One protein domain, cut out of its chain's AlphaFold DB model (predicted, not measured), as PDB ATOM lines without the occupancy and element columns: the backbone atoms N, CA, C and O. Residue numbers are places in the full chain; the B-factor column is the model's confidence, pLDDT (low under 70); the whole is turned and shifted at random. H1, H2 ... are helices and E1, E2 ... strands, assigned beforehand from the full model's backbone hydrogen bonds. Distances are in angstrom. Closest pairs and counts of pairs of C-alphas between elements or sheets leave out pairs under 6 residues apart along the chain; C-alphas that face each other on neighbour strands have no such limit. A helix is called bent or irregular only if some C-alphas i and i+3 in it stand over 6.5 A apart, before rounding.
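This is residues 6 to 192 of the 275 residues of the protein "Pac protein" of Symbiodinium sp. CCMP2592 (UniProt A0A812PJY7). A small curled sheet of four strands, E1 to E4, wraps round one helix, H7, like part of a barrel. Away from H7, a group of helices, H3, H4, H5, H6 and H8, spreads out with few contacts among them, and the longest, H6, reaches back until its last residues come near the start of E3. The first residues pair with E1, and the stretch after them, with the short H1, sticks out at residues 11 to 23. The printed part has 187 residues with eight named helices and four named strands, in the order H1 H2 H3 E1 E2 H4 H5 H6 E3 H7 E4 H8; the sheet runs E1 E2 E3 E4 and is mixed, and the class is mixed, helices and strands. The whole is compact, with a radius of gyration of the C-alphas of 18.3 A and spans of 56 by 44 by 33 A.

Begin with the sheet: find C-alpha 59 at (-24.749, -8.441, 138.707), where E1, residues 59 to 64, starts its 15.8 A. E2, residues 70 to 78, is 23.4 A long; E3, residues 130 to 138, is 23.2 A long and bends by 56 degrees at residue 135; E4 is residues 165 to 167. H7, residues 147 to 161, is 21.7 A long. Farther out, look for H3, residues 37 to 54, 25.9 A, and H6, residues 103 to 126, which runs 35.0 A from C-alpha 103 at (-33.062, -6.133, 170.878). H4 is residues 86 to 94 and is irregular, with C-alphas 91 and 94 lying 7.2 A apart; H5 is residues 96 to 101. H1 is residues 15 to 18 and H2 residues 25 to 28. H8, residues 176 to 185, ends at C-alpha 185, (-39.342, 6.380, 171.321).

Start at the hairpin E1 and E2, antiparallel at 161 degrees, and look for N 61 and O 74, within hydrogen-bond range at 2.9 A. E2 and E3 are antiparallel at 163 degrees, with N 75 and O 134 at 2.9 A. E3 and E4 are parallel at 41 degrees, with N 131 and O 165 at 3.4 A. The sheet is twisted and curls round H7, residues 147 to 160; the closest C-alphas of E2 and H7 are those of Cys 72 and Gly 148, 6.0 A. Sheet and H7 are two layers, a helix on one face of a sheet. E3, H7 and E4 form a strand-helix-strand unit, two parallel neighbour strands with a helix between, whose crossover is right-handed. H3 only grazes the sheet, with residues 45 to 53. H3 touches H4 with residues 47 to 51 alone, closest at the C-alphas of Arg 47 and Gly 92, 5.7 A, at a steep tilt of 47 degrees, opposite ways. H6 touches H8 with residues 107 to 114 alone, closest at the C-alphas of Leu 110 and Tyr 176, 5.5 A. H5 and H6 touch only at the corner, Pro 98 to Met 106, C-alphas 6.0 A apart. H1 and H2 are apart. Every O i to N i+4 pair is within range in H3, H5, H6, H7 and H8, and 4 of 5 in H4; H1 and H2 are too short for such a pair.

The C-alphas of Ala 66 and Gly 187 are the two farthest apart, at 57.1 A. The printed part has no cut, and no link is long. The mean pLDDT of the printed part is 73.7; look for values under 70 at residues 6 to 35 and 165 to 192.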
ATOM      1  N   CYS A   6     -16.977 -19.211 133.785       43.12
ATOM      2  CA  CYS A   6     -17.641 -18.036 134.334       43.12
ATOM      3  C   CYS A   6     -18.773 -17.678 133.376       43.12
ATOM      4  O   CYS A   6     -18.515 -17.248 132.253       43.12
ATOM      5  N   LEU A   7     -20.014 -17.919 133.786       47.81
ATOM      6  CA  LEU A   7     -21.181 -17.521 133.007       47.81
ATOM      7  C   LEU A   7     -21.589 -16.116 133.455       47.81
ATOM      8  O   LEU A   7     -22.033 -15.919 134.583       47.81
ATOM      9  N   SER A   8     -21.399 -15.144 132.564       42.06
ATOM     10  CA  SER A   8     -21.998 -13.817 132.673       42.06
ATOM     11  C   SER A   8     -23.395 -13.885 132.058       42.06
ATOM     12  O   SER A   8     -23.524 -14.014 130.841       42.06
ATOM     13  N   GLU A   9     -24.442 -13.827 132.879       44.41
ATOM     14  CA  GLU A   9     -25.830 -13.765 132.405       44.41
ATOM     15  C   GLU A   9     -26.140 -12.368 131.826       44.41
ATOM     16  O   GLU A   9     -26.716 -11.523 132.500       44.41
ATOM     17  N   GLU A  10     -25.740 -12.106 130.577       37.72
ATOM     18  CA  GLU A  10     -26.314 -11.016 129.753       37.72
ATOM     19  C   GLU A  10     -27.097 -11.541 128.531       37.72
ATOM     20  O   GLU A  10     -27.642 -10.767 127.751       37.72
ATOM     21  N   GLY A  11     -27.208 -12.863 128.370       33.00
ATOM     22  CA  GLY A  11     -28.046 -13.487 127.343       33.00
ATOM     23  C   GLY A  11     -29.459 -13.745 127.858       33.00
ATOM     24  O   GLY A  11     -29.620 -14.251 128.969       33.00
ATOM     25  N   GLU A  12     -30.469 -13.415 127.048       34.59
ATOM     26  CA  GLU A  12     -31.882 -13.724 127.290       34.59
ATOM     27  C   GLU A  12     -32.051 -15.106 127.935       34.59
ATOM     28  O   GLU A  12     -31.601 -16.120 127.395       34.59
ATOM     29  N   LEU A  13     -32.685 -15.134 129.114       36.19
ATOM     30  CA  LEU A  13     -32.912 -16.351 129.886       36.19
ATOM     31  C   LEU A  13     -33.468 -17.462 128.987       36.19
ATOM     32  O   LEU A  13     -34.633 -17.419 128.579       36.19
ATOM     33  N   SER A  14     -32.654 -18.498 128.761       34.00
ATOM     34  CA  SER A  14     -33.108 -19.774 128.209       34.00
ATOM     35  C   SER A  14     -34.384 -20.221 128.944       34.00
ATOM     36  O   SER A  14     -34.473 -20.064 130.168       34.00
ATOM     37  N   PRO A  15     -35.379 -20.823 128.269       34.12
ATOM     38  CA  PRO A  15     -36.561 -21.385 128.925       34.12
ATOM     39  C   PRO A  15     -36.223 -22.370 130.063       34.12
ATOM     40  O   PRO A  15     -37.030 -22.559 130.976       34.12
ATOM     41  N   ALA A  16     -35.013 -22.947 130.062       34.19
ATOM     42  CA  ALA A  16     -34.480 -23.744 131.168       34.19
ATOM     43  C   ALA A  16     -34.187 -22.908 132.433       34.19
ATOM     44  O   ALA A  16     -34.447 -23.369 133.543       34.19
ATOM     45  N   ALA A  17     -33.753 -21.653 132.288       35.94
ATOM     46  CA  ALA A  17     -33.529 -20.714 133.386       35.94
ATOM     47  C   ALA A  17     -34.845 -20.128 133.945       35.94
ATOM     48  O   ALA A  17     -34.938 -19.858 135.138       35.94
ATOM     49  N   ARG A  18     -35.933 -20.078 133.153       34.22
ATOM     50  CA  ARG A  18     -37.295 -19.834 133.690       34.22
ATOM     51  C   ARG A  18     -37.825 -20.999 134.539       34.22
ATOM     52  O   ARG A  18     -38.699 -20.794 135.379       34.22
ATOM     53  N   ARG A  19     -37.290 -22.215 134.361       31.70
ATOM     54  CA  ARG A  19     -37.554 -23.367 135.245       31.70
ATOM     55  C   ARG A  19     -36.636 -23.431 136.464       31.70
ATOM     56  O   ARG A  19     -36.928 -24.208 137.367       31.70
ATOM     57  N   LEU A  20     -35.661 -22.528 136.587       36.03
ATOM     58  CA  LEU A  20     -35.129 -22.110 137.884       36.03
ATOM     59  C   LEU A  20     -36.086 -21.085 138.520       36.03
ATOM     60  O   LEU A  20     -35.687 -20.062 139.067       36.03
ATOM     61  N   SER A  21     -37.371 -21.459 138.601       36.16
ATOM     62  CA  SER A  21     -38.080 -21.334 139.871       36.16
ATOM     63  C   SER A  21     -37.299 -22.201 140.852       36.16
ATOM     64  O   SER A  21     -37.632 -23.356 141.127       36.16
ATOM     65  N   LEU A  22     -36.165 -21.650 141.285       40.66
ATOM     66  CA  LEU A  22     -35.343 -22.086 142.386       40.66
ATOM     67  C   LEU A  22     -36.284 -21.931 143.568       40.66
ATOM     68  O   LEU A  22     -36.342 -20.891 144.226       40.66
ATOM     69  N   LYS A  23     -37.158 -22.935 143.724       34.03
ATOM     70  CA  LYS A  23     -38.091 -23.027 144.825       34.03
ATOM     71  C   LYS A  23     -37.228 -22.747 146.031       34.03
ATOM     72  O   LYS A  23     -36.242 -23.436 146.293       34.03
ATOM     73  N   VAL A  24     -37.650 -21.738 146.770       41.91
ATOM     74  CA  VAL A  24     -37.135 -21.274 148.059       41.91
ATOM     75  C   VAL A  24     -37.068 -22.417 149.108       41.91
ATOM     76  O   VAL A  24     -36.742 -22.192 150.263       41.91
ATOM     77  N   HIS A  25     -37.315 -23.669 148.707       36.31
ATOM     78  CA  HIS A  25     -36.924 -24.905 149.369       36.31
ATOM     79  C   HIS A  25     -35.415 -25.057 149.596       36.31
ATOM     80  O   HIS A  25     -35.055 -25.596 150.632       36.31
ATOM     81  N   PHE A  26     -34.516 -24.551 148.738       42.72
ATOM     82  CA  PHE A  26     -33.073 -24.787 148.962       42.72
ATOM     83  C   PHE A  26     -32.549 -24.176 150.283       42.72
ATOM     84  O   PHE A  26     -31.617 -24.700 150.883       42.72
ATOM     85  N   ILE A  27     -33.188 -23.112 150.785       44.78
ATOM     86  CA  ILE A  27     -32.844 -22.487 152.078       44.78
ATOM     87  C   ILE A  27     -33.643 -23.102 153.245       44.78
ATOM     88  O   ILE A  27     -33.239 -22.977 154.396       44.78
ATOM     89  N   ALA A  28     -34.760 -23.784 152.972       39.81
ATOM     90  CA  ALA A  28     -35.647 -24.313 154.009       39.81
ATOM     91  C   ALA A  28     -35.291 -25.742 154.461       39.81
ATOM     92  O   ALA A  28     -35.568 -26.086 155.606       39.81
ATOM     93  N   THR A  29     -34.675 -26.569 153.607       42.25
ATOM     94  CA  THR A  29     -34.539 -28.014 153.889       42.25
ATOM     95  C   THR A  29     -33.253 -28.425 154.619       42.25
ATOM     96  O   THR A  29     -33.200 -29.532 155.139       42.25
ATOM     97  N   PHE A  30     -32.224 -27.571 154.708       40.44
ATOM     98  CA  PHE A  30     -30.923 -27.961 155.294       40.44
ATOM     99  C   PHE A  30     -30.658 -27.467 156.719       40.44
ATOM    100  O   PHE A  30     -29.617 -27.775 157.289       40.44
ATOM    101  N   PHE A  31     -31.574 -26.711 157.321       40.00
ATOM    102  CA  PHE A  31     -31.254 -25.976 158.536       40.00
ATOM    103  C   PHE A  31     -32.456 -25.872 159.483       40.00
ATOM    104  O   PHE A  31     -33.197 -24.891 159.470       40.00
ATOM    105  N   GLN A  32     -32.622 -26.859 160.369       39.06
ATOM    106  CA  GLN A  32     -33.333 -26.642 161.633       39.06
ATOM    107  C   GLN A  32     -32.432 -25.779 162.531       39.06
ATOM    108  O   GLN A  32     -31.648 -26.308 163.314       39.06
ATOM    109  N   ILE A  33     -32.447 -24.449 162.355       46.41
ATOM    110  CA  ILE A  33     -31.560 -23.557 163.122       46.41
ATOM    111  C   ILE A  33     -32.212 -23.207 164.471       46.41
ATOM    112  O   ILE A  33     -33.254 -22.545 164.469       46.41
ATOM    113  N   PRO A  34     -31.615 -23.586 165.615       43.47
ATOM    114  CA  PRO A  34     -32.009 -23.077 166.930       43.47
ATOM    115  C   PRO A  34     -31.776 -21.551 167.037       43.47
ATOM    116  O   PRO A  34     -31.091 -20.965 166.190       43.47
ATOM    117  N   PRO A  35     -32.320 -20.864 168.065       50.94
ATOM    118  CA  PRO A  35     -32.102 -19.430 168.248       50.94
ATOM    119  C   PRO A  35     -30.603 -19.134 168.399       50.94
ATOM    120  O   PRO A  35     -29.937 -19.641 169.296       50.94
ATOM    121  N   GLY A  36     -30.045 -18.323 167.496       74.38
ATOM    122  CA  GLY A  36     -28.612 -18.041 167.487       74.38
ATOM    123  C   GLY A  36     -28.158 -17.153 166.330       74.38
ATOM    124  O   GLY A  36     -28.921 -16.828 165.418       74.38
ATOM    125  N   ARG A  37     -26.875 -16.763 166.361       74.38
ATOM    126  CA  ARG A  37     -26.243 -15.857 165.380       74.38
ATOM    127  C   ARG A  37     -26.424 -16.334 163.936       74.38
ATOM    128  O   ARG A  37     -26.725 -15.520 163.071       74.38
ATOM    129  N   VAL A  38     -26.276 -17.635 163.679       78.12
ATOM    130  CA  VAL A  38     -26.399 -18.211 162.327       78.12
ATOM    131  C   VAL A  38     -27.827 -18.073 161.794       78.12
ATOM    132  O   VAL A  38     -27.996 -17.649 160.658       78.12
ATOM    133  N   ALA A  39     -28.855 -18.313 162.617       82.75
ATOM    134  CA  ALA A  39     -30.252 -18.127 162.212       82.75
ATOM    135  C   ALA A  39     -30.531 -16.677 161.804       82.75
ATOM    136  O   ALA A  39     -31.135 -16.429 160.759       82.75
ATOM    137  N   ALA A  40     -30.049 -15.721 162.604       82.19
ATOM    138  CA  ALA A  40     -30.196 -14.297 162.325       82.19
ATOM    139  C   ALA A  40     -29.485 -13.898 161.024       82.19
ATOM    140  O   ALA A  40     -30.079 -13.231 160.176       82.19
ATOM    141  N   LEU A  41     -28.238 -14.345 160.830       79.69
ATOM    142  CA  LEU A  41     -27.469 -14.084 159.611       79.69
ATOM    143  C   LEU A  41     -28.128 -14.704 158.372       79.69
ATOM    144  O   LEU A  41     -28.277 -14.014 157.367       79.69
ATOM    145  N   THR A  42     -28.580 -15.958 158.444       81.81
ATOM    146  CA  THR A  42     -29.280 -16.645 157.345       81.81
ATOM    147  C   THR A  42     -30.599 -15.958 157.004       81.81
ATOM    148  O   THR A  42     -30.897 -15.719 155.831       81.81
ATOM    149  N   TRP A  43     -31.380 -15.575 158.018       87.00
ATOM    150  CA  TRP A  43     -32.631 -14.845 157.831       87.00
ATOM    151  C   TRP A  43     -32.388 -13.491 157.150       87.00
ATOM    152  O   TRP A  43     -33.004 -13.194 156.124       87.00
ATOM    153  N   MET A  44     -31.422 -12.708 157.642       85.00
ATOM    154  CA  MET A  44     -31.035 -11.443 157.014       85.00
ATOM    155  C   MET A  44     -30.508 -11.647 155.599       85.00
ATOM    156  O   MET A  44     -30.758 -10.820 154.719       85.00
ATOM    157  N   PHE A  45     -29.753 -12.721 155.372       83.56
ATOM    158  CA  PHE A  45     -29.210 -13.027 154.062       83.56
ATOM    159  C   PHE A  45     -30.340 -13.229 153.057       83.56
ATOM    160  O   PHE A  45     -30.369 -12.544 152.036       83.56
ATOM    161  N   SER A  46     -31.304 -14.089 153.397       85.88
ATOM    162  CA  SER A  46     -32.457 -14.395 152.552       85.88
ATOM    163  C   SER A  46     -33.306 -13.156 152.251       85.88
ATOM    164  O   SER A  46     -33.687 -12.937 151.102       85.88
ATOM    165  N   ARG A  47     -33.570 -12.303 153.252       89.75
ATOM    166  CA  ARG A  47     -34.348 -11.068 153.054       89.75
ATOM    167  C   ARG A  47     -33.632 -10.078 152.141       89.75
ATOM    168  O   ARG A  47     -34.222  -9.630 151.165       89.75
ATOM    169  N   ASN A  48     -32.355  -9.807 152.401       85.25
ATOM    170  CA  ASN A  48     -31.557  -8.921 151.551       85.25
ATOM    171  C   ASN A  48     -31.458  -9.435 150.113       85.25
ATOM    172  O   ASN A  48     -31.588  -8.648 149.183       85.25
ATOM    173  N   TYR A  49     -31.275 -10.746 149.933       84.75
ATOM    174  CA  TYR A  49     -31.258 -11.358 148.607       84.75
ATOM    175  C   TYR A  49     -32.559 -11.079 147.849       84.75
ATOM    176  O   TYR A  49     -32.516 -10.629 146.711       84.75
ATOM    177  N   ARG A  50     -33.720 -11.283 148.488       88.81
ATOM    178  CA  ARG A  50     -35.027 -11.041 147.853       88.81
ATOM    179  C   ARG A  50     -35.225  -9.586 147.456       88.81
ATOM    180  O   ARG A  50     -35.691  -9.336 146.352       88.81
ATOM    181  N   ILE A  51     -34.877  -8.654 148.343       87.50
ATOM    182  CA  ILE A  51     -34.989  -7.221 148.052       87.50
ATOM    183  C   ILE A  51     -34.125  -6.901 146.832       87.50
ATOM    184  O   ILE A  51     -34.621  -6.412 145.824       87.50
ATOM    185  N   ARG A  52     -32.842  -7.263 146.886       86.19
ATOM    186  CA  ARG A  52     -31.883  -6.958 145.826       86.19
ATOM    187  C   ARG A  52     -32.262  -7.590 144.481       86.19
ATOM    188  O   ARG A  52     -32.199  -6.913 143.460       86.19
ATOM    189  N   ALA A  53     -32.705  -8.848 144.489       86.50
ATOM    190  CA  ALA A  53     -33.156  -9.543 143.286       86.50
ATOM    191  C   ALA A  53     -34.414  -8.892 142.688       86.50
ATOM    192  O   ALA A  53     -34.537  -8.810 141.471       86.50
ATOM    193  N   GLY A  54     -35.320  -8.383 143.529       87.44
ATOM    194  CA  GLY A  54     -36.541  -7.706 143.088       87.44
ATOM    195  C   GLY A  54     -36.299  -6.373 142.377       87.44
ATOM    196  O   GLY A  54     -37.085  -6.003 141.512       87.44
ATOM    197  N   HIS A  55     -35.211  -5.670 142.699       85.38
ATOM    198  CA  HIS A  55     -34.885  -4.396 142.056       85.38
ATOM    199  C   HIS A  55     -34.028  -4.531 140.785       85.38
ATOM    200  O   HIS A  55     -33.756  -3.524 140.135       85.38
ATOM    201  N   GLY A  56     -33.563  -5.738 140.434       84.00
ATOM    202  CA  GLY A  56     -32.636  -5.925 139.306       84.00
ATOM    203  C   GLY A  56     -31.320  -5.159 139.489       84.00
ATOM    204  O   GLY A  56     -30.701  -4.709 138.530       84.00
ATOM    205  N   HIS A  57     -30.926  -4.934 140.741       82.56
ATOM    206  CA  HIS A  57     -29.784  -4.107 141.090       82.56
ATOM    207  C   HIS A  57     -28.530  -4.964 141.229       82.56
ATOM    208  O   HIS A  57     -28.476  -5.830 142.092       82.56
ATOM    209  N   GLY A  58     -27.499  -4.672 140.438       84.88
ATOM    210  CA  GLY A  58     -26.227  -5.392 140.478       84.88
ATOM    211  C   GLY A  58     -26.216  -6.685 139.661       84.88
ATOM    212  O   GLY A  58     -27.241  -7.183 139.207       84.88
ATOM    213  N   LYS A  59     -25.010  -7.217 139.466       89.38
ATOM    214  CA  LYS A  59     -24.749  -8.441 138.707       89.38
ATOM    215  C   LYS A  59     -24.434  -9.569 139.683       89.38
ATOM    216  O   LYS A  59     -23.442  -9.501 140.422       89.38
ATOM    217  N   PHE A  60     -25.275 -10.601 139.696       89.94
ATOM    218  CA  PHE A  60     -24.957 -11.849 140.381       89.94
ATOM    219  C   PHE A  60     -23.973 -12.635 139.525       89.94
ATOM    220  O   PHE A  60     -24.235 -12.903 138.359       89.94
ATOM    221  N   ASN A  61     -22.830 -12.982 140.102       92.31
ATOM    222  CA  ASN A  61     -21.806 -13.748 139.416       92.31
ATOM    223  C   ASN A  61     -21.608 -15.076 140.137       92.31
ATOM    224  O   ASN A  61     -21.598 -15.137 141.371       92.31
ATOM    225  N   GLY A  62     -21.430 -16.134 139.351       93.12
ATOM    226  CA  GLY A  62     -21.213 -17.487 139.834       93.12
ATOM    227  C   GLY A  62     -20.092 -18.179 139.068       93.12
ATOM    228  O   GLY A  62     -19.966 -18.023 137.856       93.12
ATOM    229  N   ALA A  63     -19.285 -18.959 139.779       94.31
ATOM    230  CA  ALA A  63     -18.392 -19.942 139.181       94.31
ATOM    231  C   ALA A  63     -18.995 -21.329 139.379       94.31
ATOM    232  O   ALA A  63     -19.374 -21.681 140.500       94.31
ATOM    233  N   PHE A  64     -19.058 -22.107 138.304       95.69
ATOM    234  CA  PHE A  64     -19.666 -23.432 138.293       95.69
ATOM    235  C   PHE A  64     -18.617 -24.505 137.982       95.69
ATOM    236  O   PHE A  64     -17.632 -24.240 137.287       95.69
ATOM    237  N   SER A  65     -18.816 -25.708 138.521       95.56
ATOM    238  CA  SER A  65     -18.054 -26.895 138.127       95.56
ATOM    239  C   SER A  65     -18.444 -27.344 136.717       95.56
ATOM    240  O   SER A  65     -19.449 -26.887 136.168       95.56
ATOM    241  N   ALA A  66     -17.680 -28.281 136.148       94.62
ATOM    242  CA  ALA A  66     -18.026 -28.915 134.875       94.62
ATOM    243  C   ALA A  66     -19.420 -29.577 134.906       94.62
ATOM    244  O   ALA A  66     -20.143 -29.532 133.916       94.62
ATOM    245  N   ASP A  67     -19.827 -30.096 136.067       95.06
ATOM    246  CA  ASP A  67     -21.144 -30.710 136.291       95.06
ATOM    247  C   ASP A  67     -22.267 -29.686 136.554       95.06
ATOM    248  O   ASP A  67     -23.382 -30.053 136.922       95.06
ATOM    249  N   GLY A  68     -21.980 -28.385 136.442       94.06
ATOM    250  CA  GLY A  68     -22.949 -27.315 136.693       94.06
ATOM    251  C   GLY A  68     -23.211 -27.022 138.175       94.06
ATOM    252  O   GLY A  68     -24.148 -26.292 138.502       94.06
ATOM    253  N   LYS A  69     -22.398 -27.545 139.104       93.44
ATOM    254  CA  LYS A  69     -22.520 -27.239 140.540       93.44
ATOM    255  C   LYS A  69     -21.972 -25.839 140.822       93.44
ATOM    256  O   LYS A  69     -20.830 -25.551 140.481       93.44
ATOM    257  N   LEU A  70     -22.742 -24.976 141.486       91.19
ATOM    258  CA  LEU A  70     -22.281 -23.641 141.889       91.19
ATOM    259  C   LEU A  70     -21.188 -23.749 142.965       91.19
ATOM    260  O   LEU A  70     -21.469 -24.164 144.086       91.19
ATOM    261  N   LEU A  71     -19.958 -23.361 142.633       93.38
ATOM    262  CA  LEU A  71     -18.787 -23.442 143.513       93.38
ATOM    263  C   LEU A  71     -18.534 -22.154 144.294       93.38
ATOM    264  O   LEU A  71     -18.121 -22.190 145.451       93.38
ATOM    265  N   CYS A  72     -18.749 -21.008 143.657       92.94
ATOM    266  CA  CYS A  72     -18.570 -19.694 144.258       92.94
ATOM    267  C   CYS A  72     -19.633 -18.755 143.714       92.94
ATOM    268  O   CYS A  72     -19.933 -18.804 142.525       92.94
ATOM    269  N   CYS A  73     -20.156 -17.869 144.551       91.81
ATOM    270  CA  CYS A  73     -21.029 -16.796 144.108       91.81
ATOM    271  C   CYS A  73     -20.728 -15.486 144.824       91.81
ATOM    272  O   CYS A  73     -20.208 -15.473 145.941       91.81
ATOM    273  N   PHE A  74     -21.022 -14.375 144.158       91.19
ATOM    274  CA  PHE A  74     -20.885 -13.036 144.712       91.19
ATOM    275  C   PHE A  74     -21.754 -12.037 143.954       91.19
ATOM    276  O   PHE A  74     -22.204 -12.295 142.838       91.19
ATOM    277  N   TRP A  75     -21.985 -10.882 144.569       89.56
ATOM    278  CA  TRP A  75     -22.693  -9.769 143.952       89.56
ATOM    279  C   TRP A  75     -21.732  -8.621 143.690       89.56
ATOM    280  O   TRP A  75     -20.952  -8.245 144.566       89.56
ATOM    281  N   LEU A  76     -21.815  -8.052 142.491       90.94
ATOM    282  CA  LEU A  76     -21.132  -6.813 142.146       90.94
ATOM    283  C   LEU A  76     -22.154  -5.722 141.875       90.94
ATOM    284  O   LEU A  76     -23.050  -5.891 141.049       90.94
ATOM    285  N   PHE A  77     -21.984  -4.592 142.547       89.62
ATOM    286  CA  PHE A  77     -22.795  -3.405 142.329       89.62
ATOM    287  C   PHE A  77     -21.949  -2.290 141.753       89.62
ATOM    288  O   PHE A  77     -20.834  -2.039 142.214       89.62
ATOM    289  N   ALA A  78     -22.515  -1.621 140.762       89.19
ATOM    290  CA  ALA A  78     -22.030  -0.342 140.295       89.19
ATOM    291  C   ALA A  78     -22.474   0.774 141.243       89.19
ATOM    292  O   ALA A  78     -23.435   0.626 141.996       89.19
ATOM    293  N   GLU A  79     -21.722   1.864 141.254       83.62
ATOM    294  CA  GLU A  79     -21.944   2.999 142.155       83.62
ATOM    295  C   GLU A  79     -23.240   3.767 141.916       83.62
ATOM    296  O   GLU A  79     -23.760   4.399 142.831       83.62
ATOM    297  N   ASP A  80     -23.745   3.707 140.687       84.50
ATOM    298  CA  ASP A  80     -24.996   4.310 140.250       84.50
ATOM    299  C   ASP A  80     -26.213   3.533 140.754       84.50
ATOM    300  O   ASP A  80     -27.338   4.027 140.690       84.50
ATOM    301  N   VAL A  81     -26.000   2.334 141.301       85.25
ATOM    302  CA  VAL A  81     -27.065   1.555 141.913       85.25
ATOM    303  C   VAL A  81     -27.432   2.193 143.254       85.25
ATOM    304  O   VAL A  81     -26.614   2.182 144.184       85.25
ATOM    305  N   PRO A  82     -28.664   2.716 143.406       84.00
ATOM    306  CA  PRO A  82     -29.091   3.290 144.668       84.00
ATOM    307  C   PRO A  82     -28.989   2.246 145.785       84.00
ATOM    308  O   PRO A  82     -29.257   1.051 145.608       84.00
ATOM    309  N   GLY A  83     -28.568   2.708 146.962       83.06
ATOM    310  CA  GLY A  83     -28.590   1.885 148.165       83.06
ATOM    311  C   GLY A  83     -30.006   1.382 148.456       83.06
ATOM    312  O   GLY A  83     -30.993   1.977 148.027       83.06
ATOM    313  N   LEU A  84     -30.106   0.288 149.212       84.00
ATOM    314  CA  LEU A  84     -31.400  -0.193 149.690       84.00
ATOM    315  C   LEU A  84     -32.075   0.897 150.526       84.00
ATOM    316  O   LEU A  84     -31.483   1.386 151.492       84.00
ATOM    317  N   SER A  85     -33.304   1.269 150.166       86.06
ATOM    318  CA  SER A  85     -34.031   2.274 150.931       86.06
ATOM    319  C   SER A  85     -34.434   1.713 152.296       86.06
ATOM    320  O   SER A  85     -34.650   0.508 152.466       86.06
ATOM    321  N   LEU A  86     -34.593   2.596 153.288       79.88
ATOM    322  CA  LEU A  86     -35.099   2.203 154.608       79.88
ATOM    323  C   LEU A  86     -36.453   1.487 154.499       79.88
ATOM    324  O   LEU A  86     -36.746   0.561 155.255       79.88
ATOM    325  N   TRP A  87     -37.269   1.902 153.534       89.19
ATOM    326  CA  TRP A  87     -38.581   1.329 153.294       89.19
ATOM    327  C   TRP A  87     -38.511  -0.094 152.737       89.19
ATOM    328  O   TRP A  87     -39.274  -0.958 153.173       89.19
ATOM    329  N   ASP A  88     -37.552  -0.376 151.854       89.75
ATOM    330  CA  ASP A  88     -37.318  -1.732 151.349       89.75
ATOM    331  C   ASP A  88     -36.859  -2.663 152.471       89.75
ATOM    332  O   ASP A  88     -37.283  -3.815 152.541       89.75
ATOM    333  N   MET A  89     -36.059  -2.156 153.411       85.25
ATOM    334  CA  MET A  89     -35.635  -2.913 154.591       85.25
ATOM    335  C   MET A  89     -36.781  -3.175 155.563       85.25
ATOM    336  O   MET A  89     -36.935  -4.293 156.059       85.25
ATOM    337  N   LEU A  90     -37.606  -2.156 155.809       87.19
ATOM    338  CA  LEU A  90     -38.817  -2.259 156.619       87.19
ATOM    339  C   LEU A  90     -39.769  -3.318 156.053       87.19
ATOM    340  O   LEU A  90     -40.119  -4.260 156.764       87.19
ATOM    341  N   ARG A  91     -40.109  -3.224 154.760       91.00
ATOM    342  CA  ARG A  91     -40.904  -4.235 154.036       91.00
ATOM    343  C   ARG A  91     -40.214  -5.596 153.981       91.00
ATOM    344  O   ARG A  91     -40.869  -6.633 154.017       91.00
ATOM    345  N   GLY A  92     -38.886  -5.592 153.942       88.69
ATOM    346  CA  GLY A  92     -38.025  -6.765 154.036       88.69
ATOM    347  C   GLY A  92     -38.097  -7.494 155.377       88.69
ATOM    348  O   GLY A  92     -37.525  -8.577 155.503       88.69
ATOM    349  N   GLY A  93     -38.812  -6.940 156.357       89.56
ATOM    350  CA  GLY A  93     -39.039  -7.551 157.656       89.56
ATOM    351  C   GLY A  93     -38.052  -7.098 158.722       89.56
ATOM    352  O   GLY A  93     -37.965  -7.765 159.744       89.56
ATOM    353  N   LEU A  94     -37.320  -5.988 158.544       87.81
ATOM    354  CA  LEU A  94     -36.390  -5.472 159.563       87.81
ATOM    355  C   LEU A  94     -37.056  -5.320 160.945       87.81
ATOM    356  O   LEU A  94     -36.430  -5.608 161.963       87.81
ATOM    357  N   LEU A  95     -38.343  -4.955 160.982       89.75
ATOM    358  CA  LEU A  95     -39.133  -4.878 162.216       89.75
ATOM    359  C   LEU A  95     -39.381  -6.239 162.881       89.75
ATOM    360  O   LEU A  95     -39.595  -6.277 164.084       89.75
ATOM    361  N   GLU A  96     -39.315  -7.355 162.149       92.06
ATOM    362  CA  GLU A  96     -39.419  -8.705 162.722       92.06
ATOM    363  C   GLU A  96     -38.153  -9.098 163.504       92.06
ATOM    364  O   GLU A  96     -38.199  -9.995 164.347       92.06
ATOM    365  N   MET A  97     -37.013  -8.451 163.236       88.94
ATOM    366  CA  MET A  97     -35.723  -8.803 163.829       88.94
ATOM    367  C   MET A  97     -35.700  -8.734 165.370       88.94
ATOM    368  O   MET A  97     -35.262  -9.718 165.974       88.94
ATOM    369  N   PRO A  98     -36.156  -7.653 166.041       90.31
ATOM    370  CA  PRO A  98     -36.158  -7.591 167.504       90.31
ATOM    371  C   PRO A  98     -37.065  -8.647 168.144       90.31
ATOM    372  O   PRO A  98     -36.695  -9.197 169.178       90.31
ATOM    373  N   PHE A  99     -38.197  -8.980 167.516       92.88
ATOM    374  CA  PHE A  99     -39.115 -10.008 168.017       92.88
ATOM    375  C   PHE A  99     -38.562 -11.427 167.837       92.88
ATOM    376  O   PHE A  99     -38.786 -12.283 168.684       92.88
ATOM    377  N   ARG A 100     -37.814 -11.682 166.754       91.06
ATOM    378  CA  ARG A 100     -37.234 -13.006 166.467       91.06
ATOM    379  C   ARG A 100     -35.908 -13.271 167.182       91.06
ATOM    380  O   ARG A 100     -35.648 -14.405 167.566       91.06
ATOM    381  N   PHE A 101     -35.046 -12.262 167.306       89.38
ATOM    382  CA  PHE A 101     -33.645 -12.438 167.725       89.38
ATOM    383  C   PHE A 101     -33.229 -11.563 168.918       89.38
ATOM    384  O   PHE A 101     -32.068 -11.609 169.338       89.38
ATOM    385  N   GLY A 102     -34.149 -10.761 169.460       90.88
ATOM    386  CA  GLY A 102     -33.919  -9.868 170.592       90.88
ATOM    387  C   GLY A 102     -33.294  -8.518 170.219       90.88
ATOM    388  O   GLY A 102     -32.550  -8.376 169.241       90.88
ATOM    389  N   LEU A 103     -33.560  -7.507 171.055       87.56
ATOM    390  CA  LEU A 103     -33.062  -6.133 170.878       87.56
ATOM    391  C   LEU A 103     -31.532  -6.043 170.905       87.56
ATOM    392  O   LEU A 103     -30.951  -5.244 170.173       87.56
ATOM    393  N   THR A 104     -30.859  -6.872 171.701       87.06
ATOM    394  CA  THR A 104     -29.391  -6.881 171.792       87.06
ATOM    395  C   THR A 104     -28.738  -7.273 170.464       87.06
ATOM    396  O   THR A 104     -27.780  -6.631 170.034       87.06
ATOM    397  N   SER A 105     -29.274  -8.288 169.779       84.12
ATOM    398  CA  SER A 105     -28.787  -8.725 168.464       84.12
ATOM    399  C   SER A 105     -28.988  -7.639 167.411       84.12
ATOM    400  O   SER A 105     -28.076  -7.352 166.635       84.12
ATOM    401  N   MET A 106     -30.156  -6.988 167.434       84.75
ATOM    402  CA  MET A 106     -30.451  -5.848 166.571       84.75
ATOM    403  C   MET A 106     -29.451  -4.707 166.823       84.75
ATOM    404  O   MET A 106     -28.803  -4.259 165.887       84.75
ATOM    405  N   ARG A 107     -29.231  -4.291 168.081       86.44
ATOM    406  CA  ARG A 107     -28.256  -3.238 168.451       86.44
ATOM    407  C   ARG A 107     -26.849  -3.506 167.935       86.44
ATOM    408  O   ARG A 107     -26.213  -2.610 167.388       86.44
ATOM    409  N   ARG A 108     -26.360  -4.735 168.092       84.56
ATOM    410  CA  ARG A 108     -25.029  -5.120 167.603       84.56
ATOM    411  C   ARG A 108     -24.948  -5.027 166.083       84.56
ATOM    412  O   ARG A 108     -23.988  -4.468 165.564       84.56
ATOM    413  N   LEU A 109     -25.971  -5.515 165.379       82.31
ATOM    414  CA  LEU A 109     -26.045  -5.395 163.923       82.31
ATOM    415  C   LEU A 109     -26.020  -3.928 163.481       82.31
ATOM    416  O   LEU A 109     -25.307  -3.575 162.551       82.31
ATOM    417  N   LEU A 110     -26.775  -3.077 164.167       83.31
ATOM    418  CA  LEU A 110     -26.887  -1.651 163.876       83.31
ATOM    419  C   LEU A 110     -25.580  -0.895 164.038       83.31
ATOM    420  O   LEU A 110     -25.259  -0.039 163.218       83.31
ATOM    421  N   ALA A 111     -24.827  -1.217 165.088       85.44
ATOM    422  CA  ALA A 111     -23.509  -0.645 165.308       85.44
ATOM    423  C   ALA A 111     -22.543  -1.029 164.176       85.44
ATOM    424  O   ALA A 111     -21.840  -0.168 163.650       85.44
ATOM    425  N   VAL A 112     -22.561  -2.302 163.754       82.38
ATOM    426  CA  VAL A 112     -21.754  -2.785 162.621       82.38
ATOM    427  C   VAL A 112     -22.181  -2.112 161.319       82.38
ATOM    428  O   VAL A 112     -21.323  -1.662 160.562       82.38
ATOM    429  N   ALA A 113     -23.487  -1.987 161.081       81.31
ATOM    430  CA  ALA A 113     -24.026  -1.305 159.912       81.31
ATOM    431  C   ALA A 113     -23.533   0.144 159.844       81.31
ATOM    432  O   ALA A 113     -22.878   0.526 158.883       81.31
ATOM    433  N   LYS A 114     -23.707   0.911 160.928       81.94
ATOM    434  CA  LYS A 114     -23.247   2.304 161.023       81.94
ATOM    435  C   LYS A 114     -21.752   2.456 160.733       81.94
ATOM    436  O   LYS A 114     -21.350   3.370 160.019       81.94
ATOM    437  N   TRP A 115     -20.922   1.592 161.316       86.19
ATOM    438  CA  TRP A 115     -19.478   1.630 161.080       86.19
ATOM    439  C   TRP A 115     -19.141   1.363 159.608       86.19
ATOM    440  O   TRP A 115     -18.283   2.034 159.033       86.19
ATOM    441  N   THR A 116     -19.853   0.423 158.989       79.94
ATOM    442  CA  THR A 116     -19.651   0.047 157.589       79.94
ATOM    443  C   THR A 116     -20.082   1.159 156.634       79.94
ATOM    444  O   THR A 116     -19.371   1.439 155.672       79.94
ATOM    445  N   ASP A 117     -21.192   1.834 156.936       81.94
ATOM    446  CA  ASP A 117     -21.698   2.981 156.175       81.94
ATOM    447  C   ASP A 117     -20.664   4.111 156.171       81.94
ATOM    448  O   ASP A 117     -20.261   4.590 155.113       81.94
ATOM    449  N   ALA A 118     -20.127   4.454 157.345       86.69
ATOM    450  CA  ALA A 118     -19.093   5.477 157.466       86.69
ATOM    451  C   ALA A 118     -17.798   5.113 156.714       86.69
ATOM    452  O   ALA A 118     -17.134   5.990 156.159       86.69
ATOM    453  N   ALA A 119     -17.418   3.831 156.691       85.38
ATOM    454  CA  ALA A 119     -16.268   3.365 155.917       85.38
ATOM    455  C   ALA A 119     -16.524   3.454 154.403       85.38
ATOM    456  O   ALA A 119     -15.636   3.860 153.651       85.38
ATOM    457  N   LEU A 120     -17.737   3.113 153.958       82.31
ATOM    458  CA  LEU A 120     -18.135   3.211 152.557       82.31
ATOM    459  C   LEU A 120     -18.192   4.669 152.088       82.31
ATOM    460  O   LEU A 120     -17.723   4.966 150.994       82.31
ATOM    461  N   ASP A 121     -18.714   5.577 152.908       86.75
ATOM    462  CA  ASP A 121     -18.803   6.997 152.562       86.75
ATOM    463  C   ASP A 121     -17.418   7.628 152.378       86.75
ATOM    464  O   ASP A 121     -17.209   8.379 151.426       86.75
ATOM    465  N   ARG A 122     -16.434   7.258 153.209       88.19
ATOM    466  CA  ARG A 122     -15.033   7.678 153.013       88.19
ATOM    467  C   ARG A 122     -14.469   7.169 151.687       88.19
ATOM    468  O   ARG A 122     -13.865   7.930 150.941       88.19
ATOM    469  N   LEU A 123     -14.727   5.904 151.355       83.56
ATOM    470  CA  LEU A 123     -14.275   5.320 150.089       83.56
ATOM    471  C   LEU A 123     -14.925   5.985 148.871       83.56
ATOM    472  O   LEU A 123     -14.250   6.186 147.866       83.56
ATOM    473  N   LYS A 124     -16.206   6.351 148.967       85.38
ATOM    474  CA  LYS A 124     -16.925   7.092 147.920       85.38
ATOM    475  C   LYS A 124     -16.355   8.492 147.708       85.38
ATOM    476  O   LYS A 124     -16.288   8.950 146.573       85.38
ATOM    477  N   GLN A 125     -15.940   9.162 148.783       88.75
ATOM    478  CA  GLN A 125     -15.299  10.478 148.705       88.75
ATOM    479  C   GLN A 125     -13.925  10.405 148.030       88.75
ATOM    480  O   GLN A 125     -13.590  11.273 147.230       88.75
ATOM    481  N   GLU A 126     -13.143   9.362 148.313       88.94
ATOM    482  CA  GLU A 126     -11.825   9.157 147.697       88.94
ATOM    483  C   GLU A 126     -11.914   8.676 146.240       88.94
ATOM    484  O   GLU A 126     -11.033   8.960 145.425       88.94
ATOM    485  N   HIS A 127     -12.967   7.927 145.900       83.50
ATOM    486  CA  HIS A 127     -13.111   7.268 144.607       83.50
ATOM    487  C   HIS A 127     -14.528   7.409 144.059       83.50
ATOM    488  O   HIS A 127     -15.427   6.634 144.379       83.50
ATOM    489  N   SER A 128     -14.686   8.351 143.130       84.38
ATOM    490  CA  SER A 128     -15.958   8.627 142.460       84.38
ATOM    491  C   SER A 128     -16.404   7.552 141.466       84.38
ATOM    492  O   SER A 128     -17.484   7.703 140.917       84.38
ATOM    493  N   LYS A 129     -15.530   6.578 141.153       87.19
ATOM    494  CA  LYS A 129     -15.759   5.444 140.245       87.19
ATOM    495  C   LYS A 129     -15.374   4.142 140.927       87.19
ATOM    496  O   LYS A 129     -14.185   3.815 140.981       87.19
ATOM    497  N   HIS A 130     -16.351   3.402 141.436       86.19
ATOM    498  CA  HIS A 130     -16.110   2.162 142.171       86.19
ATOM    499  C   HIS A 130     -17.133   1.059 141.878       86.19
ATOM    500  O   HIS A 130     -18.262   1.298 141.453       86.19
ATOM    501  N   LEU A 131     -16.709  -0.184 142.116       89.12
ATOM    502  CA  LEU A 131     -17.599  -1.340 142.209       89.12
ATOM    503  C   LEU A 131     -17.565  -1.885 143.624       89.12
ATOM    504  O   LEU A 131     -16.492  -1.987 144.218       89.12
ATOM    505  N   LEU A 132     -18.732  -2.271 144.123       88.75
ATOM    506  CA  LEU A 132     -18.909  -2.849 145.440       88.75
ATOM    507  C   LEU A 132     -19.086  -4.364 145.325       88.75
ATOM    508  O   LEU A 132     -20.066  -4.837 144.748       88.75
ATOM    509  N   LEU A 133     -18.146  -5.123 145.892       89.50
ATOM    510  CA  LEU A 133     -18.280  -6.574 146.038       89.50
ATOM    511  C   LEU A 133     -19.014  -6.922 147.331       89.50
ATOM    512  O   LEU A 133     -18.419  -6.889 148.407       89.50
ATOM    513  N   GLU A 134     -20.261  -7.365 147.220       85.88
ATOM    514  CA  GLU A 134     -21.012  -7.897 148.352       85.88
ATOM    515  C   GLU A 134     -21.046  -9.433 148.331       85.88
ATOM    516  O   GLU A 134     -21.182 -10.071 147.287       85.88
ATOM    517  N   ARG A 135     -20.996 -10.029 149.531       80.50
ATOM    518  CA  ARG A 135     -21.413 -11.420 149.801       80.50
ATOM    519  C   ARG A 135     -20.764 -12.457 148.892       80.50
ATOM    520  O   ARG A 135     -21.439 -13.243 148.235       80.50
ATOM    521  N   MET A 136     -19.440 -12.474 148.897       88.38
ATOM    522  CA  MET A 136     -18.700 -13.537 148.242       88.38
ATOM    523  C   MET A 136     -18.673 -14.787 149.116       88.38
ATOM    524  O   MET A 136     -18.171 -14.745 150.239       88.38
ATOM    525  N   VAL A 137     -19.183 -15.890 148.580       87.44
ATOM    526  CA  VAL A 137     -19.242 -17.192 149.243       87.44
ATOM    527  C   VAL A 137     -18.617 -18.235 148.328       87.44
ATOM    528  O   VAL A 137     -18.933 -18.293 147.144       87.44
ATOM    529  N   VAL A 138     -17.734 -19.061 148.886       89.44
ATOM    530  CA  VAL A 138     -17.147 -20.231 148.221       89.44
ATOM    531  C   VAL A 138     -17.608 -21.466 148.983       89.44
ATOM    532  O   VAL A 138     -17.586 -21.456 150.219       89.44
ATOM    533  N   LEU A 139     -18.025 -22.509 148.260       84.19
ATOM    534  CA  LEU A 139     -18.367 -23.799 148.851       84.19
ATOM    535  C   LEU A 139     -17.227 -24.277 149.764       84.19
ATOM    536  O   LEU A 139     -16.076 -24.207 149.331       84.19
ATOM    537  N   PRO A 140     -17.524 -24.773 150.980       86.81
ATOM    538  CA  PRO A 140     -16.508 -25.189 151.949       86.81
ATOM    539  C   PRO A 140     -15.433 -26.111 151.361       86.81
ATOM    540  O   PRO A 140     -14.250 -25.817 151.494       86.81
ATOM    541  N   ASP A 141     -15.841 -27.126 150.598       92.06
ATOM    542  CA  ASP A 141     -14.938 -28.112 149.975       92.06
ATOM    543  C   ASP A 141     -13.953 -27.503 148.959       92.06
ATOM    544  O   ASP A 141     -12.967 -28.129 148.582       92.06
ATOM    545  N   TYR A 142     -14.218 -26.278 148.499       91.31
ATOM    546  CA  TYR A 142     -13.415 -25.552 147.514       91.31
ATOM    547  C   TYR A 142     -12.739 -24.313 148.114       91.31
ATOM    548  O   TYR A 142     -12.125 -23.524 147.388       91.31
ATOM    549  N   GLN A 143     -12.816 -24.102 149.427       89.31
ATOM    550  CA  GLN A 143     -12.056 -23.042 150.085       89.31
ATOM    551  C   GLN A 143     -10.553 -23.360 150.035       89.31
ATOM    552  O   GLN A 143     -10.144 -24.515 150.011       89.31
ATOM    553  N   GLY A 144      -9.708 -22.333 149.903       91.81
ATOM    554  CA  GLY A 144      -8.255 -22.506 149.722       91.81
ATOM    555  C   GLY A 144      -7.810 -22.972 148.325       91.81
ATOM    556  O   GLY A 144      -6.650 -22.794 147.974       91.81
ATOM    557  N   SER A 145      -8.719 -23.464 147.475       94.50
ATOM    558  CA  SER A 145      -8.399 -23.929 146.108       94.50
ATOM    559  C   SER A 145      -8.187 -22.807 145.076       94.50
ATOM    560  O   SER A 145      -7.866 -23.064 143.918       94.50
ATOM    561  N   GLY A 146      -8.410 -21.547 145.462       94.44
ATOM    562  CA  GLY A 146      -8.294 -20.386 144.574       94.44
ATOM    563  C   GLY A 146      -9.519 -20.102 143.693       94.44
ATOM    564  O   GLY A 146      -9.510 -19.093 142.990       94.44
ATOM    565  N   VAL A 147     -10.595 -20.905 143.767       95.31
ATOM    566  CA  VAL A 147     -11.834 -20.706 142.977       95.31
ATOM    567  C   VAL A 147     -12.402 -19.297 143.146       95.31
ATOM    568  O   VAL A 147     -12.713 -18.631 142.159       95.31
ATOM    569  N   GLY A 148     -12.488 -18.811 144.386       92.00
ATOM    570  CA  GLY A 148     -12.972 -17.460 144.652       92.00
ATOM    571  C   GLY A 148     -12.108 -16.387 143.981       92.00
ATOM    572  O   GLY A 148     -12.626 -15.508 143.297       92.00
ATOM    573  N   THR A 149     -10.788 -16.473 144.141       93.38
ATOM    574  CA  THR A 149      -9.843 -15.524 143.537       93.38
ATOM    575  C   THR A 149      -9.937 -15.536 142.016       93.38
ATOM    576  O   THR A 149      -9.944 -14.468 141.408       93.38
ATOM    577  N   ALA A 150     -10.052 -16.713 141.398       94.56
ATOM    578  CA  ALA A 150     -10.211 -16.843 139.954       94.56
ATOM    579  C   ALA A 150     -11.516 -16.194 139.467       94.56
ATOM    580  O   ALA A 150     -11.482 -15.369 138.554       94.56
ATOM    581  N   ALA A 151     -12.640 -16.504 140.118       94.12
ATOM    582  CA  ALA A 151     -13.950 -15.959 139.770       94.12
ATOM    583  C   ALA A 151     -13.994 -14.431 139.929       94.12
ATOM    584  O   ALA A 151     -14.438 -13.716 139.033       94.12
ATOM    585  N   LEU A 152     -13.454 -13.919 141.039       92.19
ATOM    586  CA  LEU A 152     -13.362 -12.484 141.266       92.19
ATOM    587  C   LEU A 152     -12.442 -11.822 140.234       92.19
ATOM    588  O   LEU A 152     -12.817 -10.807 139.669       92.19
ATOM    589  N   SER A 153     -11.280 -12.405 139.929       92.38
ATOM    590  CA  SER A 153     -10.336 -11.839 138.952       92.38
ATOM    591  C   SER A 153     -10.951 -11.663 137.564       92.38
ATOM    592  O   SER A 153     -10.640 -10.688 136.889       92.38
ATOM    593  N   LEU A 154     -11.823 -12.580 137.134       91.88
ATOM    594  CA  LEU A 154     -12.552 -12.436 135.872       91.88
ATOM    595  C   LEU A 154     -13.501 -11.236 135.917       91.88
ATOM    596  O   LEU A 154     -13.437 -10.376 135.044       91.88
ATOM    597  N   ALA A 155     -14.286 -11.112 136.984       90.12
ATOM    598  CA  ALA A 155     -15.198  -9.986 137.137       90.12
ATOM    599  C   ALA A 155     -14.471  -8.635 137.317       90.12
ATOM    600  O   ALA A 155     -14.953  -7.601 136.860       90.12
ATOM    601  N   LEU A 156     -13.278  -8.627 137.929       88.31
ATOM    602  CA  LEU A 156     -12.421  -7.437 138.008       88.31
ATOM    603  C   LEU A 156     -11.846  -7.050 136.636       88.31
ATOM    604  O   LEU A 156     -11.702  -5.865 136.357       88.31
ATOM    605  N   LYS A 157     -11.540  -8.019 135.765       90.88
ATOM    606  CA  LYS A 157     -11.114  -7.724 134.387       90.88
ATOM    607  C   LYS A 157     -12.244  -7.093 133.581       90.88
ATOM    608  O   LYS A 157     -12.002  -6.104 132.900       90.88
ATOM    609  N   GLU A 158     -13.465  -7.617 133.696       88.81
ATOM    610  CA  GLU A 158     -14.656  -7.002 133.088       88.81
ATOM    611  C   GLU A 158     -14.832  -5.557 133.583       88.81
ATOM    612  O   GLU A 158     -14.989  -4.625 132.796       88.81
ATOM    613  N   ALA A 159     -14.693  -5.338 134.888       85.62
ATOM    614  CA  ALA A 159     -14.739  -4.007 135.479       85.62
ATOM    615  C   ALA A 159     -13.675  -3.040 134.935       85.62
ATOM    616  O   ALA A 159     -14.000  -1.896 134.599       85.62
ATOM    617  N   ASP A 160     -12.422  -3.495 134.835       86.50
ATOM    618  CA  ASP A 160     -11.315  -2.701 134.302       86.50
ATOM    619  C   ASP A 160     -11.580  -2.339 132.824       86.50
ATOM    620  O   ASP A 160     -11.328  -1.199 132.430       86.50
ATOM    621  N   THR A 161     -12.178  -3.237 132.024       88.75
ATOM    622  CA  THR A 161     -12.581  -2.917 130.635       88.75
ATOM    623  C   THR A 161     -13.679  -1.857 130.551       88.75
ATOM    624  O   THR A 161     -13.712  -1.082 129.599       88.75
ATOM    625  N   CYS A 162     -14.529  -1.747 131.575       83.44
ATOM    626  CA  CYS A 162     -15.525  -0.680 131.697       83.44
ATOM    627  C   CYS A 162     -14.963   0.617 132.313       83.44
ATOM    628  O   CYS A 162     -15.726   1.550 132.572       83.44
ATOM    629  N   GLY A 163     -13.656   0.688 132.603       83.44
ATOM    630  CA  GLY A 163     -13.025   1.847 133.238       83.44
ATOM    631  C   GLY A 163     -13.446   2.062 134.697       83.44
ATOM    632  O   GLY A 163     -13.445   3.199 135.175       83.44
ATOM    633  N   ARG A 164     -13.845   0.995 135.406       77.44
ATOM    634  CA  ARG A 164     -14.286   1.047 136.808       77.44
ATOM    635  C   ARG A 164     -13.230   0.426 137.716       77.44
ATOM    636  O   ARG A 164     -12.887  -0.743 137.573       77.44
ATOM    637  N   ALA A 165     -12.743   1.185 138.697       68.69
ATOM    638  CA  ALA A 165     -11.830   0.650 139.699       68.69
ATOM    639  C   ALA A 165     -12.609  -0.229 140.688       68.69
ATOM    640  O   ALA A 165     -13.379   0.258 141.513       68.69
ATOM    641  N   ALA A 166     -12.423  -1.542 140.621       57.41
ATOM    642  CA  ALA A 166     -13.114  -2.451 141.521       57.41
ATOM    643  C   ALA A 166     -12.408  -2.566 142.882       57.41
ATOM    644  O   ALA A 166     -11.191  -2.760 142.954       57.41
ATOM    645  N   ARG A 167     -13.174  -2.463 143.978       59.94
ATOM    646  CA  ARG A 167     -12.674  -2.625 145.353       59.94
ATOM    647  C   ARG A 167     -13.636  -3.472 146.183       59.94
ATOM    648  O   ARG A 167     -14.848  -3.448 146.009       59.94
ATOM    649  N   ARG A 168     -13.087  -4.271 147.095       47.69
ATOM    650  CA  ARG A 168     -13.870  -5.189 147.927       47.69
ATOM    651  C   ARG A 168     -14.294  -4.486 149.212       47.69
ATOM    652  O   ARG A 168     -13.432  -4.110 149.997       47.69
ATOM    653  N   LEU A 169     -15.597  -4.360 149.450       46.50
ATOM    654  CA  LEU A 169     -16.131  -3.898 150.729       46.50
ATOM    655  C   LEU A 169     -17.396  -4.688 151.061       46.50
ATOM    656  O   LEU A 169     -18.343  -4.723 150.285       46.50
ATOM    657  N   SER A 170     -17.399  -5.336 152.221       42.34
ATOM    658  CA  SER A 170     -18.571  -6.069 152.700       42.34
ATOM    659  C   SER A 170     -19.506  -5.079 153.381       42.34
ATOM    660  O   SER A 170     -19.102  -4.473 154.367       42.34
ATOM    661  N   VAL A 171     -20.723  -4.903 152.860       41.75
ATOM    662  CA  VAL A 171     -21.665  -3.889 153.350       41.75
ATOM    663  C   VAL A 171     -22.928  -4.514 153.948       41.75
ATOM    664  O   VAL A 171     -23.555  -5.394 153.358       41.75
ATOM    665  N   LEU A 172     -23.304  -4.036 155.137       43.88
ATOM    666  CA  LEU A 172     -24.601  -4.243 155.787       43.88
ATOM    667  C   LEU A 172     -25.190  -2.852 156.054       43.88
ATOM    668  O   LEU A 172     -24.975  -2.303 157.124       43.88
ATOM    669  N   LEU A 173     -25.864  -2.258 155.070       43.22
ATOM    670  CA  LEU A 173     -26.311  -0.860 155.138       43.22
ATOM    671  C   LEU A 173     -27.690  -0.721 155.824       43.22
ATOM    672  O   LEU A 173     -28.508  -1.632 155.763       43.22
ATOM    673  N   ALA A 174     -27.958   0.440 156.427       40.94
ATOM    674  CA  ALA A 174     -29.286   1.044 156.670       40.94
ATOM    675  C   ALA A 174     -30.247   0.516 157.766       40.94
ATOM    676  O   ALA A 174     -31.382   0.983 157.869       40.94
ATOM    677  N   CYS A 175     -29.791  -0.291 158.725       44.53
ATOM    678  CA  CYS A 175     -30.613  -0.550 159.921       44.53
ATOM    679  C   CYS A 175     -30.657   0.678 160.894       44.53
ATOM    680  O   CYS A 175     -31.556   0.803 161.730       44.53
ATOM    681  N   TYR A 176     -29.711   1.620 160.766       48.28
ATOM    682  CA  TYR A 176     -29.399   2.689 161.733       48.28
ATOM    683  C   TYR A 176     -30.553   3.663 162.059       48.28
ATOM    684  O   TYR A 176     -30.853   3.871 163.236       48.28
ATOM    685  N   VAL A 177     -31.245   4.219 161.058       44.41
ATOM    686  CA  VAL A 177     -32.215   5.324 161.256       44.41
ATOM    687  C   VAL A 177     -33.454   4.882 162.036       44.41
ATOM    688  O   VAL A 177     -33.870   5.536 162.989       44.41
ATOM    689  N   LEU A 178     -34.012   3.727 161.680       42.41
ATOM    690  CA  LEU A 178     -35.189   3.179 162.350       42.41
ATOM    691  C   LEU A 178     -34.888   2.761 163.787       42.41
ATOM    692  O   LEU A 178     -35.719   2.915 164.673       42.41
ATOM    693  N   SER A 179     -33.690   2.240 164.029       46.00
ATOM    694  CA  SER A 179     -33.310   1.825 165.369       46.00
ATOM    695  C   SER A 179     -33.127   2.986 166.328       46.00
ATOM    696  O   SER A 179     -33.538   2.881 167.477       46.00
ATOM    697  N   LEU A 180     -32.570   4.102 165.849       47.97
ATOM    698  CA  LEU A 180     -32.485   5.327 166.625       47.97
ATOM    699  C   LEU A 180     -33.882   5.849 166.928       47.97
ATOM    700  O   LEU A 180     -34.147   6.186 168.072       47.97
ATOM    701  N   LEU A 181     -34.796   5.821 165.954       48.19
ATOM    702  CA  LEU A 181     -36.190   6.195 166.181       48.19
ATOM    703  C   LEU A 181     -36.843   5.312 167.260       48.19
ATOM    704  O   LEU A 181     -37.473   5.829 168.174       48.19
ATOM    705  N   ILE A 182     -36.638   3.993 167.200       53.59
ATOM    706  CA  ILE A 182     -37.157   3.041 168.192       53.59
ATOM    707  C   ILE A 182     -36.510   3.267 169.567       53.59
ATOM    708  O   ILE A 182     -37.217   3.259 170.566       53.59
ATOM    709  N   PHE A 183     -35.197   3.498 169.659       50.88
ATOM    710  CA  PHE A 183     -34.533   3.745 170.946       50.88
ATOM    711  C   PHE A 183     -34.919   5.086 171.564       50.88
ATOM    712  O   PHE A 183     -35.110   5.141 172.778       50.88
ATOM    713  N   THR A 184     -35.116   6.117 170.742       49.03
ATOM    714  CA  THR A 184     -35.627   7.421 171.174       49.03
ATOM    715  C   THR A 184     -37.075   7.315 171.649       49.03
ATOM    716  O   THR A 184     -37.401   7.834 172.710       49.03
ATOM    717  N   VAL A 185     -37.937   6.593 170.925       60.19
ATOM    718  CA  VAL A 185     -39.342   6.380 171.321       60.19
ATOM    719  C   VAL A 185     -39.459   5.494 172.569       60.19
ATOM    720  O   VAL A 185     -40.352   5.708 173.383       60.19
ATOM    721  N   LEU A 186     -38.555   4.528 172.761       58.78
ATOM    722  CA  LEU A 186     -38.555   3.624 173.920       58.78
ATOM    723  C   LEU A 186     -37.760   4.148 175.133       58.78
ATOM    724  O   LEU A 186     -37.654   3.433 176.125       58.78
ATOM    725  N   GLY A 187     -37.180   5.353 175.072       43.84
ATOM    726  CA  GLY A 187     -36.442   5.953 176.194       43.84
ATOM    727  C   GLY A 187     -35.169   5.197 176.605       43.84
ATOM    728  O   GLY A 187     -34.706   5.323 177.737       43.84
ATOM    729  N   LEU A 188     -34.593   4.387 175.712       45.53
ATOM    730  CA  LEU A 188     -33.405   3.588 176.010       45.53
ATOM    731  C   LEU A 188     -32.147   4.396 175.659       45.53
ATOM    732  O   LEU A 188     -31.723   4.412 174.503       45.53
ATOM    733  N   GLY A 189     -31.566   5.064 176.661       41.47
ATOM    734  CA  GLY A 189     -30.337   5.855 176.531       41.47
ATOM    735  C   GLY A 189     -29.152   5.055 175.967       41.47
ATOM    736  O   GLY A 189     -29.013   3.856 176.209       41.47
ATOM    737  N   VAL A 190     -28.299   5.729 175.187       42.97
ATOM    738  CA  VAL A 190     -27.157   5.136 174.453       42.97
ATOM    739  C   VAL A 190     -25.864   5.118 175.284       42.97
ATOM    740  O   VAL A 190     -24.786   4.803 174.779       42.97
ATOM    741  N   GLU A 191     -25.960   5.476 176.559       33.12
ATOM    742  CA  GLU A 191     -24.824   5.650 177.456       33.12
ATOM    743  C   GLU A 191     -24.474   4.291 178.078       33.12
ATOM    744  O   GLU A 191     -25.346   3.624 178.633       33.12
ATOM    745  N   ASN A 192     -23.207   3.870 177.956       29.39
ATOM    746  CA  ASN A 192     -22.630   2.559 178.329       29.39
ATOM    747  C   ASN A 192     -22.587   1.483 177.223       29.39
ATOM    748  O   ASN A 192     -23.103   0.376 177.377       29.39
TER     749      ASN A 192